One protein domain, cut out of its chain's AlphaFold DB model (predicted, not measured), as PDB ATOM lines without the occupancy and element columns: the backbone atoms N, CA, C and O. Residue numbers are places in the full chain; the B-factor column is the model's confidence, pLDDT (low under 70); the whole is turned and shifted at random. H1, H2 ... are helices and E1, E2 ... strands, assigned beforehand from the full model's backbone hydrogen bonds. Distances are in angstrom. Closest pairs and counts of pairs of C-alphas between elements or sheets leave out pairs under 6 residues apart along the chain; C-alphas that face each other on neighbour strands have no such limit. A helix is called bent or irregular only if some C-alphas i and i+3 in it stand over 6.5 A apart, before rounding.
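AT A GLANCE: This is residues 72 to 201 of the 499 residues of an uncharacterized protein of Fibularhizoctonia sp. CBS 109695 (UniProt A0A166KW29). A small three-stranded sheet, E5, E6 and E7, stands beside the hairpin E1 and E2, with the long helix H1 packed on that hairpin and grazing the sheet; H2 lies over E5. The hairpin E3 and E4, with H4 packed on E4, makes the end of the model farthest from the first printed residue, and residues 164 to 169, between E5 and E6, stick out freely. The printed part has 130 residues, with four named helices and seven named strands in the order H1 E1 E2 E3 E4 H2 H3 E5 E6 E7 H4, a mixed class of helices and strands. The three sheets, E5 - E6 - E7, E1 - E2 and E3 - E4, are all antiparallel. The whole is compact, with a radius of gyration of the C-alphas of 15.4 A, yet only just elongated in outline, spanning 54 by 36 by 26 A.

IN THESE COORDINATES: H1 covers residues 77 to 92, begins with C-alpha 77 at (161.945, 219.824, 83.987) and is 22.8 A long from first to last C-alpha. E1 is residues 97 to 100, 9.2 A, and E2 residues 105 to 108, 10.1 A. E3, residues 114 to 116, is 6.8 A long and E4, residues 123 to 125, 6.6 A. H2, residues 128 to 134, measures 10.1 A and is only just irregular, with C-alphas 129 and 132 lying 7.0 A apart. H3, residues 143 to 146, measures 6.1 A, from C-alpha 143 to C-alpha 146, and is neither bent nor irregular, but only just. E5, residues 157 to 162, is 13.6 A long, and E6, residues 171 to 176, is 16.8 A, beginning at C-alpha 171 at (155.305, 205.438, 107.352). E7, residues 184 to 187, is 9.5 A. H4, residues 190 to 201, is 16.6 A and ends at C-alpha 201 at (132.365, 199.153, 98.058).

HOW THE PARTS SIT: E5, E6 and E7 form a meander, each strand the antiparallel neighbour of the one before. E5 and E6 are a hairpin at 150 degrees, with N 160 and O 173 within hydrogen-bond range at 2.9 A. E6 and E7 are a hairpin at 143 degrees, with N 174 and O 185 at 2.8 A. H2 is on this sheet, over E5, at a height over the sheet of 9.5 A; it runs slantwise to the strands, only just, at 32 degrees to E5 on the local plane. H1 only grazes the sheet with its residues 84 to 92, and its closest C-alphas to E7 are Asn 91 and Val 186, 5.5 A. The closest C-alphas of H1 and E2 are those of Leu 83 and Gly 105, 7.2 A. E1 and E2 are a hairpin at 133 degrees, with N 98 and O 107 at 2.9 A. H3 is close to H1 but not clearly touching, with the C-alphas of Leu 80 and Pro 143 closest at 7.3 A. E3 and E4 are a hairpin at 150 degrees, with N 124 and O 115 at 2.8 A. The closest C-alphas of E4 and H4 are those of Pro 125 and Lys 194, 6.6 A. H1 and H4 are apart. Every O i to N i+4 pair is within hydrogen-bond range in H1 and H4; H2 has 1 of 3, against 3 of 4 O i to N i+3 pairs, and H3 is too short for an i+4 pair.

THE WHOLE: The two C-alphas farthest apart are those of Arg 72 and Arg 119, 54.5 A. The printed part has no cut, and no link is long. The mean pLDDT of the printed part is 86.6; residue 72, residues 164 to 169 and residues 200 to 201 are under 70.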
ATOM      1  N   ARG A  72     167.689 213.959  77.788       67.50
ATOM      2  CA  ARG A  72     166.868 214.822  76.916       67.50
ATOM      3  C   ARG A  72     165.473 214.261  76.641       67.50
ATOM      4  O   ARG A  72     164.606 215.018  76.222       67.50
ATOM      5  N   SER A  73     165.288 212.960  76.845       77.62
ATOM      6  CA  SER A  73     164.035 212.246  76.589       77.62
ATOM      7  C   SER A  73     163.245 211.954  77.864       77.62
ATOM      8  O   SER A  73     162.149 211.399  77.788       77.62
ATOM      9  N   ASP A  74     163.770 212.330  79.036       84.69
ATOM     10  CA  ASP A  74     162.931 212.506  80.219       84.69
ATOM     11  C   ASP A  74     161.934 213.653  79.968       84.69
ATOM     12  O   ASP A  74     162.152 214.532  79.129       84.69
ATOM     13  N   LEU A  75     160.816 213.645  80.700       86.31
ATOM     14  CA  LEU A  75     159.858 214.748  80.630       86.31
ATOM     15  C   LEU A  75     160.564 216.083  80.928       86.31
ATOM     16  O   LEU A  75     161.467 216.121  81.770       86.31
ATOM     17  N   PRO A  76     160.130 217.193  80.302       84.06
ATOM     18  CA  PRO A  76     160.715 218.500  80.556       84.06
ATOM     19  C   PRO A  76     160.759 218.831  82.059       84.06
ATOM     20  O   PRO A  76     159.801 218.509  82.773       84.06
ATOM     21  N   PRO A  77     161.800 219.527  82.559       82.50
ATOM     22  CA  PRO A  77     161.945 219.824  83.987       82.50
ATOM     23  C   PRO A  77     160.714 220.483  84.624       82.50
ATOM     24  O   PRO A  77     160.342 220.123  85.740       82.50
ATOM     25  N   PHE A  78     160.036 221.386  83.903       83.50
ATOM     26  CA  PHE A  78     158.807 222.027  84.381       83.50
ATOM     27  C   PHE A  78     157.674 221.010  84.603       83.50
ATOM     28  O   PHE A  78     156.974 221.079  85.609       83.50
ATOM     29  N   LYS A  79     157.535 220.013  83.717       90.69
ATOM     30  CA  LYS A  79     156.508 218.971  83.834       90.69
ATOM     31  C   LYS A  79     156.823 218.020  84.981       90.69
ATOM     32  O   LYS A  79     155.929 217.631  85.727       90.69
ATOM     33  N   LEU A  80     158.099 217.673  85.165       90.94
ATOM     34  CA  LEU A  80     158.539 216.883  86.317       90.94
ATOM     35  C   LEU A  80     158.295 217.615  87.643       90.94
ATOM     36  O   LEU A  80     158.013 216.965  88.649       90.94
ATOM     37  N   GLN A  81     158.405 218.943  87.659       88.81
ATOM     38  CA  GLN A  81     158.098 219.756  88.832       88.81
ATOM     39  C   GLN A  81     156.589 219.805  89.117       88.81
ATOM     40  O   GLN A  81     156.181 219.499  90.234       88.81
ATOM     41  N   GLU A  82     155.761 220.051  88.100       93.38
ATOM     42  CA  GLU A  82     154.293 220.019  88.206       93.38
ATOM     43  C   GLU A  82     153.789 218.660  88.724       93.38
ATOM     44  O   GLU A  82     152.988 218.577  89.656       93.38
ATOM     45  N   LEU A  83     154.311 217.560  88.168       96.62
ATOM     46  CA  LEU A  83     153.979 216.210  88.624       96.62
ATOM     47  C   LEU A  83     154.425 215.974  90.066       96.62
ATOM     48  O   LEU A  83     153.757 215.247  90.799       96.62
ATOM     49  N   TYR A  84     155.543 216.560  90.486       94.44
ATOM     50  CA  TYR A  84     156.025 216.413  91.853       94.44
ATOM     51  C   TYR A  84     155.092 217.125  92.839       94.44
ATOM     52  O   TYR A  84     154.695 216.534  93.838       94.44
ATOM     53  N   GLU A  85     154.669 218.348  92.528       93.50
ATOM     54  CA  GLU A  85     153.713 219.116  93.337       93.50
ATOM     55  C   GLU A  85     152.340 218.437  93.399       93.50
ATOM     56  O   GLU A  85     151.760 218.284  94.477       93.50
ATOM     57  N   SER A  86     151.855 217.930  92.264       96.31
ATOM     58  CA  SER A  86     150.629 217.132  92.196       96.31
ATOM     59  C   SER A  86     150.714 215.879  93.078       96.31
ATOM     60  O   SER A  86     149.803 215.605  93.862       96.31
ATOM     61  N   LEU A  87     151.843 215.160  93.042       97.25
ATOM     62  CA  LEU A  87     152.081 213.999  93.901       97.25
ATOM     63  C   LEU A  87     152.043 214.365  95.390       97.25
ATOM     64  O   LEU A  87     151.491 213.610  96.189       97.25
ATOM     65  N   GLN A  88     152.574 215.527  95.778       94.50
ATOM     66  CA  GLN A  88     152.489 215.987  97.167       94.50
ATOM     67  C   GLN A  88     151.039 216.200  97.613       94.50
ATOM     68  O   GLN A  88     150.697 215.869  98.749       94.50
ATOM     69  N   ASN A  89     150.166 216.685  96.730       94.12
ATOM     70  CA  ASN A  89     148.743 216.833  97.036       94.12
ATOM     71  C   ASN A  89     148.055 215.473  97.230       94.12
ATOM     72  O   ASN A  89     147.323 215.304  98.205       94.12
ATOM     73  N   TYR A  90     148.359 214.477  96.392       95.06
ATOM     74  CA  TYR A  90     147.867 213.104  96.582       95.06
ATOM     75  C   TYR A  90     148.387 212.462  97.876       95.06
ATOM     76  O   TYR A  90     147.635 211.828  98.618       95.06
ATOM     77  N   ASN A  91     149.662 212.682  98.200       93.94
ATOM     78  CA  ASN A  91     150.257 212.207  99.446       93.94
ATOM     79  C   ASN A  91     149.581 212.836 100.677       93.94
ATOM     80  O   ASN A  91     149.387 212.149 101.680       93.94
ATOM     81  N   LYS A  92     149.197 214.120 100.607       89.94
ATOM     82  CA  LYS A  92     148.436 214.812 101.663       89.94
ATOM     83  C   LYS A  92     147.007 214.282 101.791       89.94
ATOM     84  O   LYS A  92     146.515 214.169 102.909       89.94
ATOM     85  N   SER A  93     146.355 213.927 100.682       89.19
ATOM     86  CA  SER A  93     144.998 213.361 100.691       89.19
ATOM     87  C   SER A  93     144.949 211.867 101.039       89.19
ATOM     88  O   SER A  93     143.864 211.289 101.098       89.19
ATOM     89  N   GLY A  94     146.102 211.213 101.232       89.56
ATOM     90  CA  GLY A  94     146.180 209.767 101.451       89.56
ATOM     91  C   GLY A  94     145.734 208.951 100.233       89.56
ATOM     92  O   GLY A  94     145.324 207.800 100.370       89.56
ATOM     93  N   SER A  95     145.765 209.538  99.037       90.88
ATOM     94  CA  SER A  95     145.414 208.856  97.795       90.88
ATOM     95  C   SER A  95     146.664 208.266  97.161       90.88
ATOM     96  O   SER A  95     147.638 208.972  96.915       90.88
ATOM     97  N   MET A  96     146.638 206.968  96.871       93.62
ATOM     98  CA  MET A  96     147.763 206.318  96.207       93.62
ATOM     99  C   MET A  96     147.622 206.426  94.698       93.62
ATOM    100  O   MET A  96     146.571 206.111  94.133       93.62
ATOM    101  N   VAL A  97     148.707 206.841  94.053       96.56
ATOM    102  CA  VAL A  97     148.750 207.091  92.616       96.56
ATOM    103  C   VAL A  97     149.923 206.381  91.959       96.56
ATOM    104  O   VAL A  97     150.949 206.129  92.586       96.56
ATOM    105  N   THR A  98     149.763 206.063  90.681       97.44
ATOM    106  CA  THR A  98     150.823 205.581  89.793       97.44
ATOM    107  C   THR A  98     150.883 206.490  88.578       97.44
ATOM    108  O   THR A  98     149.867 207.067  88.189       97.44
ATOM    109  N   TYR A  99     152.057 206.656  87.982       97.62
ATOM    110  CA  TYR A  99     152.145 207.406  86.741       97.62
ATOM    111  C   TYR A  99     151.668 206.543  85.563       97.62
ATOM    112  O   TYR A  99     152.084 205.392  85.407       97.62
ATOM    113  N   CYS A 100     150.798 207.104  84.728       95.62
ATOM    114  CA  CYS A 100     150.228 206.448  83.560       95.62
ATOM    115  C   CYS A 100     150.703 207.142  82.281       95.62
ATOM    116  O   CYS A 100     150.458 208.327  82.076       95.62
ATOM    117  N   GLU A 101     151.360 206.384  81.400       92.19
ATOM    118  CA  GLU A 101     151.898 206.900  80.133       92.19
ATOM    119  C   GLU A 101     150.800 207.392  79.182       92.19
ATOM    120  O   GLU A 101     150.993 208.394  78.503       92.19
ATOM    121  N   GLU A 102     149.641 206.724  79.165       91.81
ATOM    122  CA  GLU A 102     148.518 207.054  78.273       91.81
ATOM    123  C   GLU A 102     147.876 208.399  78.623       91.81
ATOM    124  O   GLU A 102     147.506 209.164  77.738       91.81
ATOM    125  N   THR A 103     147.769 208.702  79.918       93.06
ATOM    126  CA  THR A 103     147.186 209.962  80.411       93.06
ATOM    127  C   THR A 103     148.238 211.033  80.700       93.06
ATOM    128  O   THR A 103     147.883 212.162  81.024       93.06
ATOM    129  N   GLN A 104     149.526 210.682  80.594       93.19
ATOM    130  CA  GLN A 104     150.675 211.521  80.949       93.19
ATOM    131  C   GLN A 104     150.552 212.186  82.330       93.19
ATOM    132  O   GLN A 104     150.914 213.349  82.529       93.19
ATOM    133  N   GLY A 105     150.021 211.443  83.299       96.06
ATOM    134  CA  GLY A 105     149.692 211.981  84.610       96.06
ATOM    135  C   GLY A 105     149.564 210.918  85.690       96.06
ATOM    136  O   GLY A 105     149.757 209.721  85.465       96.06
ATOM    137  N   TRP A 106     149.249 211.388  86.894       97.50
ATOM    138  CA  TRP A 106     148.946 210.529  88.029       97.50
ATOM    139  C   TRP A 106     147.544 209.951  87.896       97.50
ATOM    140  O   TRP A 106     146.570 210.684  87.734       97.50
ATOM    141  N   THR A 107     147.433 208.634  88.016       96.50
ATOM    142  CA  THR A 107     146.151 207.936  88.079       96.50
ATOM    143  C   THR A 107     146.038 207.168  89.383       96.50
ATOM    144  O   THR A 107     147.040 206.768  89.980       96.50
ATOM    145  N   ALA A 108     144.806 206.972  89.852       94.12
ATOM    146  CA  ALA A 108     144.550 206.203  91.063       94.12
ATOM    147  C   ALA A 108     145.102 204.779  90.917       94.12
ATOM    148  O   ALA A 108     144.795 204.069  89.955       94.12
ATOM    149  N   TRP A 109     145.913 204.346  91.879       93.75
ATOM    150  CA  TRP A 109     146.497 203.014  91.841       93.75
ATOM    151  C   TRP A 109     145.523 201.973  92.398       93.75
ATOM    152  O   TRP A 109     145.124 202.014  93.562       93.75
ATOM    153  N   THR A 110     145.164 200.998  91.565       86.44
ATOM    154  CA  THR A 110     144.212 199.921  91.892       86.44
ATOM    155  C   THR A 110     144.891 198.612  92.315       86.44
ATOM    156  O   THR A 110     144.217 197.613  92.563       86.44
ATOM    157  N   GLY A 111     146.223 198.605  92.432       84.81
ATOM    158  CA  GLY A 111     147.036 197.414  92.700       84.81
ATOM    159  C   GLY A 111     147.049 196.919  94.148       84.81
ATOM    160  O   GLY A 111     147.835 196.024  94.469       84.81
ATOM    161  N   LEU A 112     146.198 197.480  95.013       87.50
ATOM    162  CA  LEU A 112     146.183 197.213  96.449       87.50
ATOM    163  C   LEU A 112     145.936 195.719  96.742       87.50
ATOM    164  O   LEU A 112     144.887 195.183  96.359       87.50
ATOM    165  N   PRO A 113     146.850 195.026  97.444       86.25
ATOM    166  CA  PRO A 113     146.631 193.641  97.829       86.25
ATOM    167  C   PRO A 113     145.651 193.562  99.012       86.25
ATOM    168  O   PRO A 113     145.799 194.237 100.033       86.25
ATOM    169  N   PHE A 114     144.659 192.680  98.896       89.06
ATOM    170  CA  PHE A 114     143.668 192.397  99.937       89.06
ATOM    171  C   PHE A 114     143.349 190.901 100.001       89.06
ATOM    172  O   PHE A 114     143.523 190.180  99.015       89.06
ATOM    173  N   HIS A 115     142.839 190.452 101.145       87.00
ATOM    174  CA  HIS A 115     142.194 189.149 101.292       87.00
ATOM    175  C   HIS A 115     140.696 189.321 101.523       87.00
ATOM    176  O   HIS A 115     140.240 190.350 102.021       87.00
ATOM    177  N   THR A 116     139.928 188.306 101.145       87.12
ATOM    178  CA  THR A 116     138.476 188.290 101.322       87.12
ATOM    179  C   THR A 116     138.143 187.451 102.546       87.12
ATOM    180  O   THR A 116     138.515 186.279 102.615       87.12
ATOM    181  N   ARG A 117     137.445 188.031 103.527       83.75
ATOM    182  CA  ARG A 117     136.997 187.285 104.708       83.75
ATOM    183  C   ARG A 117     135.890 186.310 104.303       83.75
ATOM    184  O   ARG A 117     134.853 186.733 103.802       83.75
ATOM    185  N   ALA A 118     136.095 185.019 104.569       74.88
ATOM    186  CA  ALA A 118     135.229 183.945 104.074       74.88
ATOM    187  C   ALA A 118     133.749 184.054 104.488       74.88
ATOM    188  O   ALA A 118     132.886 183.619 103.738       74.88
ATOM    189  N   ARG A 119     133.449 184.624 105.663       79.25
ATOM    190  CA  ARG A 119     132.066 184.730 106.159       79.25
ATOM    191  C   ARG A 119     131.254 185.846 105.502       79.25
ATOM    192  O   ARG A 119     130.081 185.641 105.226       79.25
ATOM    193  N   ASP A 120     131.882 186.993 105.248       84.88
ATOM    194  CA  ASP A 120     131.151 188.238 104.973       84.88
ATOM    195  C   ASP A 120     131.481 188.810 103.581       84.88
ATOM    196  O   ASP A 120     130.941 189.836 103.180       84.88
ATOM    197  N   GLY A 121     132.435 188.210 102.854       85.44
ATOM    198  CA  GLY A 121     132.903 188.709 101.554       85.44
ATOM    199  C   GLY A 121     133.682 190.032 101.619       85.44
ATOM    200  O   GLY A 121     134.108 190.553 100.588       85.44
ATOM    201  N   ILE A 122     133.900 190.578 102.819       86.31
ATOM    202  CA  ILE A 122     134.575 191.862 103.028       86.31
ATOM    203  C   ILE A 122     136.045 191.753 102.613       86.31
ATOM    204  O   ILE A 122     136.769 190.848 103.042       86.31
ATOM    205  N   LYS A 123     136.489 192.710 101.792       87.25
ATOM    206  CA  LYS A 123     137.885 192.867 101.374       87.25
ATOM    207  C   LYS A 123     138.664 193.601 102.462       87.25
ATOM    208  O   LYS A 123     138.361 194.749 102.776       87.25
ATOM    209  N   ILE A 124     139.681 192.948 103.012       86.38
ATOM    210  CA  ILE A 124     140.561 193.506 104.041       86.38
ATOM    211  C   ILE A 124     141.949 193.709 103.420       86.38
ATOM    212  O   ILE A 124     142.535 192.740 102.920       86.38
ATOM    213  N   PRO A 125     142.494 194.939 103.426       89.25
ATOM    214  CA  PRO A 125     143.821 195.188 102.886       89.25
ATOM    215  C   PRO A 125     144.876 194.481 103.727       89.25
ATOM    216  O   PRO A 125     144.761 194.395 104.952       89.25
ATOM    217  N   TYR A 126     145.928 193.995 103.078       88.38
ATOM    218  CA  TYR A 126     147.105 193.541 103.809       88.38
ATOM    219  C   TYR A 126     147.864 194.733 104.396       88.38
ATOM    220  O   TYR A 126     147.841 195.831 103.836       88.38
ATOM    221  N   ALA A 127     148.581 194.518 105.499       87.25
ATOM    222  CA  ALA A 127     149.510 195.517 106.017       87.25
ATOM    223  C   ALA A 127     150.613 195.797 104.975       87.25
ATOM    224  O   ALA A 127     151.109 194.832 104.387       87.25
ATOM    225  N   PRO A 128     151.029 197.062 104.758       86.12
ATOM    226  CA  PRO A 128     152.054 197.411 103.768       86.12
ATOM    227  C   PRO A 128     153.335 196.572 103.858       86.12
ATOM    228  O   PRO A 128     153.850 196.121 102.837       86.12
ATOM    229  N   GLY A 129     153.788 196.245 105.074       83.44
ATOM    230  CA  GLY A 129     154.966 195.394 105.278       83.44
ATOM    231  C   GLY A 129     154.838 193.959 104.767       83.44
ATOM    232  O   GLY A 129     155.846 193.294 104.552       83.44
ATOM    233  N   SER A 130     153.624 193.475 104.507       85.00
ATOM    234  CA  SER A 130     153.389 192.148 103.933       85.00
ATOM    235  C   SER A 130     153.331 192.153 102.401       85.00
ATOM    236  O   SER A 130     153.358 191.084 101.793       85.00
ATOM    237  N   TRP A 131     153.258 193.319 101.746       86.69
ATOM    238  CA  TRP A 131     152.996 193.397 100.301       86.69
ATOM    239  C   TRP A 131     154.131 192.800  99.460       86.69
ATOM    240  O   TRP A 131     153.864 192.195  98.426       86.69
ATOM    241  N   LYS A 132     155.381 192.868  99.940       78.31
ATOM    242  CA  LYS A 132     156.542 192.246  99.276       78.31
ATOM    243  C   LYS A 132     156.415 190.722  99.157       78.31
ATOM    244  O   LYS A 132     156.886 190.148  98.185       78.31
ATOM    245  N   HIS A 133     155.776 190.075 100.131       79.50
ATOM    246  CA  HIS A 133     155.594 188.619 100.145       79.50
ATOM    247  C   HIS A 133     154.379 188.167  99.337       79.50
ATOM    248  O   HIS A 133     154.363 187.063  98.804       79.50
ATOM    249  N   ILE A 134     153.356 189.018  99.267       82.12
ATOM    250  CA  ILE A 134     152.077 188.707  98.621       82.12
ATOM    251  C   ILE A 134     152.127 189.027  97.124       82.12
ATOM    252  O   ILE A 134     151.408 188.417  96.336       82.12
ATOM    253  N   GLY A 135     153.000 189.957  96.734       79.19
ATOM    254  CA  GLY A 135     153.053 190.501  95.388       79.19
ATOM    255  C   GLY A 135     152.002 191.590  95.180       79.19
ATOM    256  O   GLY A 135     150.917 191.584  95.769       79.19
ATOM    257  N   LEU A 136     152.342 192.554  94.330       85.75
ATOM    258  CA  LEU A 136     151.426 193.608  93.904       85.75
ATOM    259  C   LEU A 136     150.614 193.125  92.704       85.75
ATOM    260  O   LEU A 136     151.134 192.427  91.837       85.75
ATOM    261  N   ARG A 137     149.338 193.519  92.630       83.50
ATOM    262  CA  ARG A 137     148.498 193.200  91.460       83.50
ATOM    263  C   ARG A 137     148.870 194.030  90.238       83.50
ATOM    264  O   ARG A 137     148.693 193.577  89.113       83.50
ATOM    265  N   SER A 138     149.358 195.243  90.473       88.50
ATOM    266  CA  SER A 138     149.902 196.113  89.443       88.50
ATOM    267  C   SER A 138     151.090 196.904  89.995       88.50
ATOM    268  O   SER A 138     151.055 197.333  91.152       88.50
ATOM    269  N   PRO A 139     152.143 197.102  89.187       90.88
ATOM    270  CA  PRO A 139     153.295 197.899  89.582       90.88
ATOM    271  C   PRO A 139     152.939 199.385  89.711       90.88
ATOM    272  O   PRO A 139     152.001 199.889  89.087       90.88
ATOM    273  N   LEU A 140     153.719 200.081  90.530       94.94
ATOM    274  CA  LEU A 140     153.732 201.537  90.636       94.94
ATOM    275  C   LEU A 140     154.844 202.070  89.731       94.94
ATOM    276  O   LEU A 140     155.934 201.504  89.723       94.94
ATOM    277  N   TYR A 141     154.605 203.153  88.996       96.88
ATOM    278  CA  TYR A 141     155.613 203.764  88.129       96.88
ATOM    279  C   TYR A 141     155.841 205.230  88.470       96.88
ATOM    280  O   TYR A 141     154.914 205.954  88.841       96.88
ATOM    281  N   CYS A 142     157.086 205.678  88.302       96.88
ATOM    282  CA  CYS A 142     157.428 207.099  88.315       96.88
ATOM    283  C   CYS A 142     157.312 207.735  86.919       96.88
ATOM    284  O   CYS A 142     157.384 207.014  85.925       96.88
ATOM    285  N   PRO A 143     157.214 209.076  86.817       97.06
ATOM    286  CA  PRO A 143     157.077 209.777  85.536       97.06
ATOM    287  C   PRO A 143     158.189 209.520  84.518       97.06
ATOM    288  O   PRO A 143     157.972 209.648  83.318       97.06
ATOM    289  N   HIS A 144     159.370 209.105  84.981       94.31
ATOM    290  CA  HIS A 144     160.479 208.737  84.100       94.31
ATOM    291  C   HIS A 144     160.156 207.525  83.211       94.31
ATOM    292  O   HIS A 144     160.851 207.310  82.227       94.31
ATOM    293  N   VAL A 145     159.095 206.760  83.502       95.25
ATOM    294  CA  VAL A 145     158.652 205.651  82.643       95.25
ATOM    295  C   VAL A 145     158.248 206.118  81.239       95.25
ATOM    296  O   VAL A 145     158.361 205.342  80.302       95.25
ATOM    297  N   SER A 146     157.851 207.390  81.075       92.12
ATOM    298  CA  SER A 146     157.574 207.989  79.759       92.12
ATOM    299  C   SER A 146     158.807 208.107  78.863       92.12
ATOM    300  O   SER A 146     158.667 208.346  77.666       92.12
ATOM    301  N   ASN A 147     160.010 207.967  79.419       90.12
ATOM    302  CA  ASN A 147     161.231 207.996  78.641       90.12
ATOM    303  C   ASN A 147     161.439 206.646  77.944       90.12
ATOM    304  O   ASN A 147     161.796 205.655  78.582       90.12
ATOM    305  N   SER A 148     161.287 206.624  76.619       83.50
ATOM    306  CA  SER A 148     161.429 205.414  75.800       83.50
ATOM    307  C   SER A 148     162.819 204.775  75.836       83.50
ATOM    308  O   SER A 148     162.970 203.640  75.388       83.50
ATOM    309  N   PHE A 149     163.834 205.492  76.326       80.25
ATOM    310  CA  PHE A 149     165.193 204.976  76.491       80.25
ATOM    311  C   PHE A 149     165.406 204.278  77.843       80.25
ATOM    312  O   PHE A 149     166.405 203.586  78.018       80.25
ATOM    313  N   ARG A 150     164.482 204.421  78.803       85.19
ATOM    314  CA  ARG A 150     164.537 203.708  80.084       85.19
ATOM    315  C   ARG A 150     163.810 202.373  79.976       85.19
ATOM    316  O   ARG A 150     162.757 202.263  79.348       85.19
ATOM    317  N   LEU A 151     164.331 201.346  80.647       85.81
ATOM    318  CA  LEU A 151     163.562 200.122  80.826       85.81
ATOM    319  C   LEU A 151     162.429 200.395  81.812       85.81
ATOM    320  O   LEU A 151     162.616 201.028  82.852       85.81
ATOM    321  N   ARG A 152     161.249 199.847  81.523       90.56
ATOM    322  CA  ARG A 152     160.072 199.994  82.390       90.56
ATOM    323  C   ARG A 152     160.347 199.531  83.827       90.56
ATOM    324  O   ARG A 152     159.901 200.170  84.773       90.56
ATOM    325  N   ALA A 153     161.146 198.472  83.968       88.69
ATOM    326  CA  ALA A 153     161.576 197.920  85.249       88.69
ATOM    327  C   ALA A 153     162.456 198.879  86.071       88.69
ATOM    328  O   ALA A 153     162.501 198.761  87.290       88.69
ATOM    329  N   ASP A 154     163.139 199.835  85.434       87.31
ATOM    330  CA  ASP A 154     163.929 200.848  86.143       87.31
ATOM    331  C   ASP A 154     163.038 201.918  86.764       87.31
ATOM    332  O   ASP A 154     163.364 202.490  87.800       87.31
ATOM    333  N   CYS A 155     161.863 202.133  86.174       94.81
ATOM    334  CA  CYS A 155     160.881 203.099  86.645       94.81
ATOM    335  C   CYS A 155     159.833 202.517  87.592       94.81
ATOM    336  O   CYS A 155     159.007 203.285  88.099       94.81
ATOM    337  N   GLU A 156     159.870 201.206  87.832       94.88
ATOM    338  CA  GLU A 156     159.013 200.520  88.791       94.88
ATOM    339  C   GLU A 156     159.388 200.925  90.222       94.88
ATOM    340  O   GLU A 156     160.555 200.916  90.618       94.88
ATOM    341  N   MET A 157     158.388 201.342  90.996       94.19
ATOM    342  CA  MET A 157     158.570 201.776  92.370       94.19
ATOM    343  C   MET A 157     158.521 200.586  93.321       94.19
ATOM    344  O   MET A 157     157.550 199.830  93.357       94.19
ATOM    345  N   GLU A 158     159.547 200.479  94.154       90.94
ATOM    346  CA  GLU A 158     159.636 199.475  95.202       90.94
ATOM    347  C   GLU A 158     159.087 200.038  96.513       90.94
ATOM    348  O   GLU A 158     159.319 201.203  96.849       90.94
ATOM    349  N   ILE A 159     158.365 199.199  97.257       90.81
ATOM    350  CA  ILE A 159     157.748 199.562  98.536       90.81
ATOM    351  C   ILE A 159     158.724 199.315  99.673       90.81
ATOM    352  O   ILE A 159     159.328 198.246  99.766       90.81
ATOM    353  N   TYR A 160     158.830 200.291 100.562       87.00
ATOM    354  CA  TYR A 160     159.706 200.235 101.714       87.00
ATOM    355  C   TYR A 160     159.137 201.010 102.897       87.00
ATOM    356  O   TYR A 160     158.167 201.768 102.782       87.00
ATOM    357  N   ARG A 161     159.737 200.766 104.057       86.31
ATOM    358  CA  ARG A 161     159.410 201.460 105.289       86.31
ATOM    359  C   ARG A 161     160.161 202.790 105.307       86.31
ATOM    360  O   ARG A 161     161.381 202.807 105.251       86.31
ATOM    361  N   ASP A 162     159.418 203.886 105.369       81.88
ATOM    362  CA  ASP A 162     159.947 205.240 105.497       81.88
ATOM    363  C   ASP A 162     160.035 205.605 106.988       81.88
ATOM    364  O   ASP A 162     159.019 205.734 107.684       81.88
ATOM    365  N   THR A 163     161.263 205.719 107.486       75.25
ATOM    366  CA  THR A 163     161.584 206.063 108.878       75.25
ATOM    367  C   THR A 163     161.969 207.535 109.058       75.25
ATOM    368  O   THR A 163     162.176 207.968 110.188       75.25
ATOM    369  N   THR A 164     161.959 208.345 107.987       66.88
ATOM    370  CA  THR A 164     162.444 209.744 107.974       66.88
ATOM    371  C   THR A 164     161.691 210.710 108.898       66.88
ATOM    372  O   THR A 164     162.158 211.816 109.161       66.88
ATOM    373  N   LEU A 165     160.528 210.315 109.432       63.94
ATOM    374  CA  LEU A 165     159.704 211.133 110.332       63.94
ATOM    375  C   LEU A 165     160.086 211.020 111.825       63.94
ATOM    376  O   LEU A 165     159.380 211.576 112.675       63.94
ATOM    377  N   GLY A 166     161.188 210.334 112.151       52.38
ATOM    378  CA  GLY A 166     161.724 210.195 113.507       52.38
ATOM    379  C   GLY A 166     161.146 209.022 114.313       52.38
ATOM    380  O   GLY A 166     160.179 208.362 113.917       52.38
ATOM    381  N   ARG A 167     161.753 208.747 115.483       52.56
ATOM    382  CA  ARG A 167     161.411 207.592 116.339       52.56
ATOM    383  C   ARG A 167     159.918 207.580 116.690       52.56
ATOM    384  O   ARG A 167     159.425 208.465 117.383       52.56
ATOM    385  N   GLY A 168     159.217 206.537 116.242       60.09
ATOM    386  CA  GLY A 168     157.823 206.249 116.601       60.09
ATOM    387  C   GLY A 168     156.770 206.600 115.543       60.09
ATOM    388  O   GLY A 168     155.601 206.269 115.740       60.09
ATOM    389  N   LYS A 169     157.138 207.217 114.411       68.19
ATOM    390  CA  LYS A 169     156.212 207.459 113.290       68.19
ATOM    391  C   LYS A 169     156.564 206.569 112.105       68.19
ATOM    392  O   LYS A 169     157.282 206.971 111.202       68.19
ATOM    393  N   GLU A 170     156.030 205.350 112.109       72.38
ATOM    394  CA  GLU A 170     156.141 204.454 110.956       72.38
ATOM    395  C   GLU A 170     155.302 204.981 109.786       72.38
ATOM    396  O   GLU A 170     154.088 205.187 109.915       72.38
ATOM    397  N   ARG A 171     155.951 205.171 108.636       87.62
ATOM    398  CA  ARG A 171     155.305 205.438 107.352       87.62
ATOM    399  C   ARG A 171     155.775 204.393 106.344       87.62
ATOM    400  O   ARG A 171     156.862 203.843 106.463       87.62
ATOM    401  N   TRP A 172     154.940 204.085 105.364       91.38
ATOM    402  CA  TRP A 172     155.319 203.245 104.231       91.38
ATOM    403  C   TRP A 172     155.296 204.097 102.968       91.38
ATOM    404  O   TRP A 172     154.446 204.981 102.837       91.38
ATOM    405  N   ALA A 173     156.229 203.856 102.055       93.50
ATOM    406  CA  ALA A 173     156.356 204.614 100.820       93.50
ATOM    407  C   ALA A 173     156.785 203.718  99.653       93.50
ATOM    408  O   ALA A 173     157.292 202.614  99.854       93.50
ATOM    409  N   ALA A 174     156.580 204.198  98.428       93.62
ATOM    410  CA  ALA A 174     157.040 203.572  97.199       93.62
ATOM    411  C   ALA A 174     157.899 204.549  96.385       93.62
ATOM    412  O   ALA A 174     157.517 205.706  96.188       93.62
ATOM    413  N   ARG A 175     159.060 204.084  95.906       93.56
ATOM    414  CA  ARG A 175     160.008 204.875  95.102       93.56
ATOM    415  C   ARG A 175     160.773 203.974  94.137       93.56
ATOM    416  O   ARG A 175     161.126 202.851  94.484       93.56
ATOM    417  N   ALA A 176     161.057 204.463  92.933       90.94
ATOM    418  CA  ALA A 176     161.922 203.745  91.995       90.94
ATOM    419  C   ALA A 176     163.376 203.814  92.484       90.94
ATOM    420  O   ALA A 176     163.912 204.909  92.648       90.94
ATOM    421  N   ARG A 177     163.987 202.654  92.760       79.56
ATOM    422  CA  ARG A 177     165.331 202.547  93.365       79.56
ATOM    423  C   ARG A 177     166.457 202.329  92.354       79.56
ATOM    424  O   ARG A 177     167.625 202.426  92.716       79.56
ATOM    425  N   ARG A 178     166.123 202.022  91.098       79.75
ATOM    426  CA  ARG A 178     167.109 201.732  90.043       79.75
ATOM    427  C   ARG A 178     167.712 202.984  89.400       79.75
ATOM    428  O   ARG A 178     168.650 202.882  88.618       79.75
ATOM    429  N   HIS A 179     167.221 204.163  89.770       79.00
ATOM    430  CA  HIS A 179     167.793 205.464  89.436       79.00
ATOM    431  C   HIS A 179     167.485 206.475  90.542       79.00
ATOM    432  O   HIS A 179     166.694 206.205  91.444       79.00
ATOM    433  N   ASN A 180     168.075 207.668  90.447       76.25
ATOM    434  CA  ASN A 180     167.886 208.770  91.399       76.25
ATOM    435  C   ASN A 180     166.503 209.436  91.244       76.25
ATOM    436  O   ASN A 180     166.382 210.629  90.973       76.25
ATOM    437  N   CYS A 181     165.432 208.656  91.373       86.69
ATOM    438  CA  CYS A 181     164.066 209.140  91.263       86.69
ATOM    439  C   CYS A 181     163.700 209.966  92.497       86.69
ATOM    440  O   CYS A 181     163.856 209.479  93.610       86.69
ATOM    441  N   LYS A 182     163.175 211.184  92.336       88.50
ATOM    442  CA  LYS A 182     162.688 212.010  93.462       88.50
ATOM    443  C   LYS A 182     161.225 211.755  93.850       88.50
ATOM    444  O   LYS A 182     160.755 212.273  94.855       88.50
ATOM    445  N   PHE A 183     160.482 211.004  93.037       94.75
ATOM    446  CA  PHE A 183     159.050 210.781  93.239       94.75
ATOM    447  C   PHE A 183     158.821 209.667  94.258       94.75
ATOM    448  O   PHE A 183     159.219 208.525  94.029       94.75
ATOM    449  N   MET A 184     158.161 210.021  95.359       94.69
ATOM    450  CA  MET A 184     157.858 209.128  96.471       94.69
ATOM    451  C   MET A 184     156.347 209.110  96.714       94.69
ATOM    452  O   MET A 184     155.757 210.132  97.076       94.69
ATOM    453  N   VAL A 185     155.718 207.957  96.491       95.75
ATOM    454  CA  VAL A 185     154.287 207.748  96.744       95.75
ATOM    455  C   VAL A 185     154.122 207.252  98.168       95.75
ATOM    456  O   VAL A 185     154.702 206.242  98.556       95.75
ATOM    457  N   VAL A 186     153.325 207.955  98.956       94.38
ATOM    458  CA  VAL A 186     153.108 207.622 100.360       94.38
ATOM    459  C   VAL A 186     151.976 206.620 100.474       94.38
ATOM    460  O   VAL A 186     150.887 206.832  99.944       94.38
ATOM    461  N   ILE A 187     152.216 205.550 101.223       93.00
ATOM    462  CA  ILE A 187     151.219 204.524 101.501       93.00
ATOM    463  C   ILE A 187     150.466 204.911 102.786       93.00
ATOM    464  O   ILE A 187     151.093 205.055 103.843       93.00
ATOM    465  N   PRO A 188     149.131 205.085 102.727       90.62
ATOM    466  CA  PRO A 188     148.310 205.396 103.890       90.62
ATOM    467  C   PRO A 188     148.382 204.305 104.958       90.62
ATOM    468  O   PRO A 188     148.698 203.143 104.688       90.62
ATOM    469  N   ARG A 189     148.025 204.673 106.191       88.19
ATOM    470  CA  ARG A 189     147.931 203.708 107.288       88.19
ATOM    471  C   ARG A 189     146.845 202.680 106.996       88.19
ATOM    472  O   ARG A 189     145.881 202.948 106.281       88.19
ATOM    473  N   LEU A 190     146.980 201.503 107.604       85.69
ATOM    474  CA  LEU A 190     146.054 200.393 107.384       85.69
ATOM    475  C   LEU A 190     144.592 200.782 107.660       85.69
ATOM    476  O   LEU A 190     143.699 200.358 106.931       85.69
ATOM    477  N   ASP A 191     144.342 201.602 108.680       85.12
ATOM    478  CA  ASP A 191     142.984 202.040 109.014       85.12
ATOM    479  C   ASP A 191     142.400 203.005 107.980       85.12
ATOM    480  O   ASP A 191     141.205 202.943 107.692       85.12
ATOM    481  N   ASP A 192     143.235 203.824 107.345       85.81
ATOM    482  CA  ASP A 192     142.805 204.692 106.251       85.81
ATOM    483  C   ASP A 192     142.572 203.880 104.970       85.81
ATOM    484  O   ASP A 192     141.566 204.075 104.291       85.81
ATOM    485  N   LEU A 193     143.411 202.874 104.697       85.81
ATOM    486  CA  LEU A 193     143.189 201.929 103.597       85.81
ATOM    487  C   LEU A 193     141.864 201.167 103.744       85.81
ATOM    488  O   LEU A 193     141.148 200.983 102.759       85.81
ATOM    489  N   LYS A 194     141.499 200.751 104.965       85.19
ATOM    490  CA  LYS A 194     140.193 200.118 105.229       85.19
ATOM    491  C   LYS A 194     139.039 201.055 104.872       85.19
ATOM    492  O   LYS A 194     138.101 200.612 104.214       85.19
ATOM    493  N   LYS A 195     139.116 202.338 105.254       85.06
ATOM    494  CA  LYS A 195     138.096 203.347 104.910       85.06
ATOM    495  C   LYS A 195     137.966 203.520 103.397       85.06
ATOM    496  O   LYS A 195     136.850 203.545 102.889       85.06
ATOM    497  N   VAL A 196     139.085 203.569 102.671       80.94
ATOM    498  CA  VAL A 196     139.084 203.688 101.202       80.94
ATOM    499  C   VAL A 196     138.378 202.497 100.543       80.94
ATOM    500  O   VAL A 196     137.544 202.688  99.661       80.94
ATOM    501  N   ILE A 197     138.653 201.264 100.985       80.81
ATOM    502  CA  ILE A 197     137.999 200.067 100.429       80.81
ATOM    503  C   ILE A 197     136.508 200.027 100.772       80.81
ATOM    504  O   ILE A 197     135.697 199.677  99.913       80.81
ATOM    505  N   LEU A 198     136.141 200.382 102.006       77.75
ATOM    506  CA  LEU A 198     134.746 200.431 102.444       77.75
ATOM    507  C   LEU A 198     133.949 201.448 101.620       77.75
ATOM    508  O   LEU A 198     132.904 201.095 101.082       77.75
ATOM    509  N   ASN A 199     134.483 202.654 101.421       74.25
ATOM    510  CA  ASN A 199     133.817 203.695 100.639       74.25
ATOM    511  C   ASN A 199     133.647 203.286  99.166       74.25
ATOM    512  O   ASN A 199     132.557 203.410  98.616       74.25
ATOM    513  N   ASN A 200     134.672 202.681  98.556       67.44
ATOM    514  CA  ASN A 200     134.586 202.190  97.176       67.44
ATOM    515  C   ASN A 200     133.625 201.000  97.007       67.44
ATOM    516  O   ASN A 200     133.162 200.743  95.899       67.44
ATOM    517  N   SER A 201     133.326 200.266  98.083       60.50
ATOM    518  CA  SER A 201     132.365 199.153  98.058       60.50
ATOM    519  C   SER A 201     130.912 199.633  98.168       60.50
ATOM    520  O   SER A 201     130.006 198.916  97.753       60.50
TER     521      SER A 201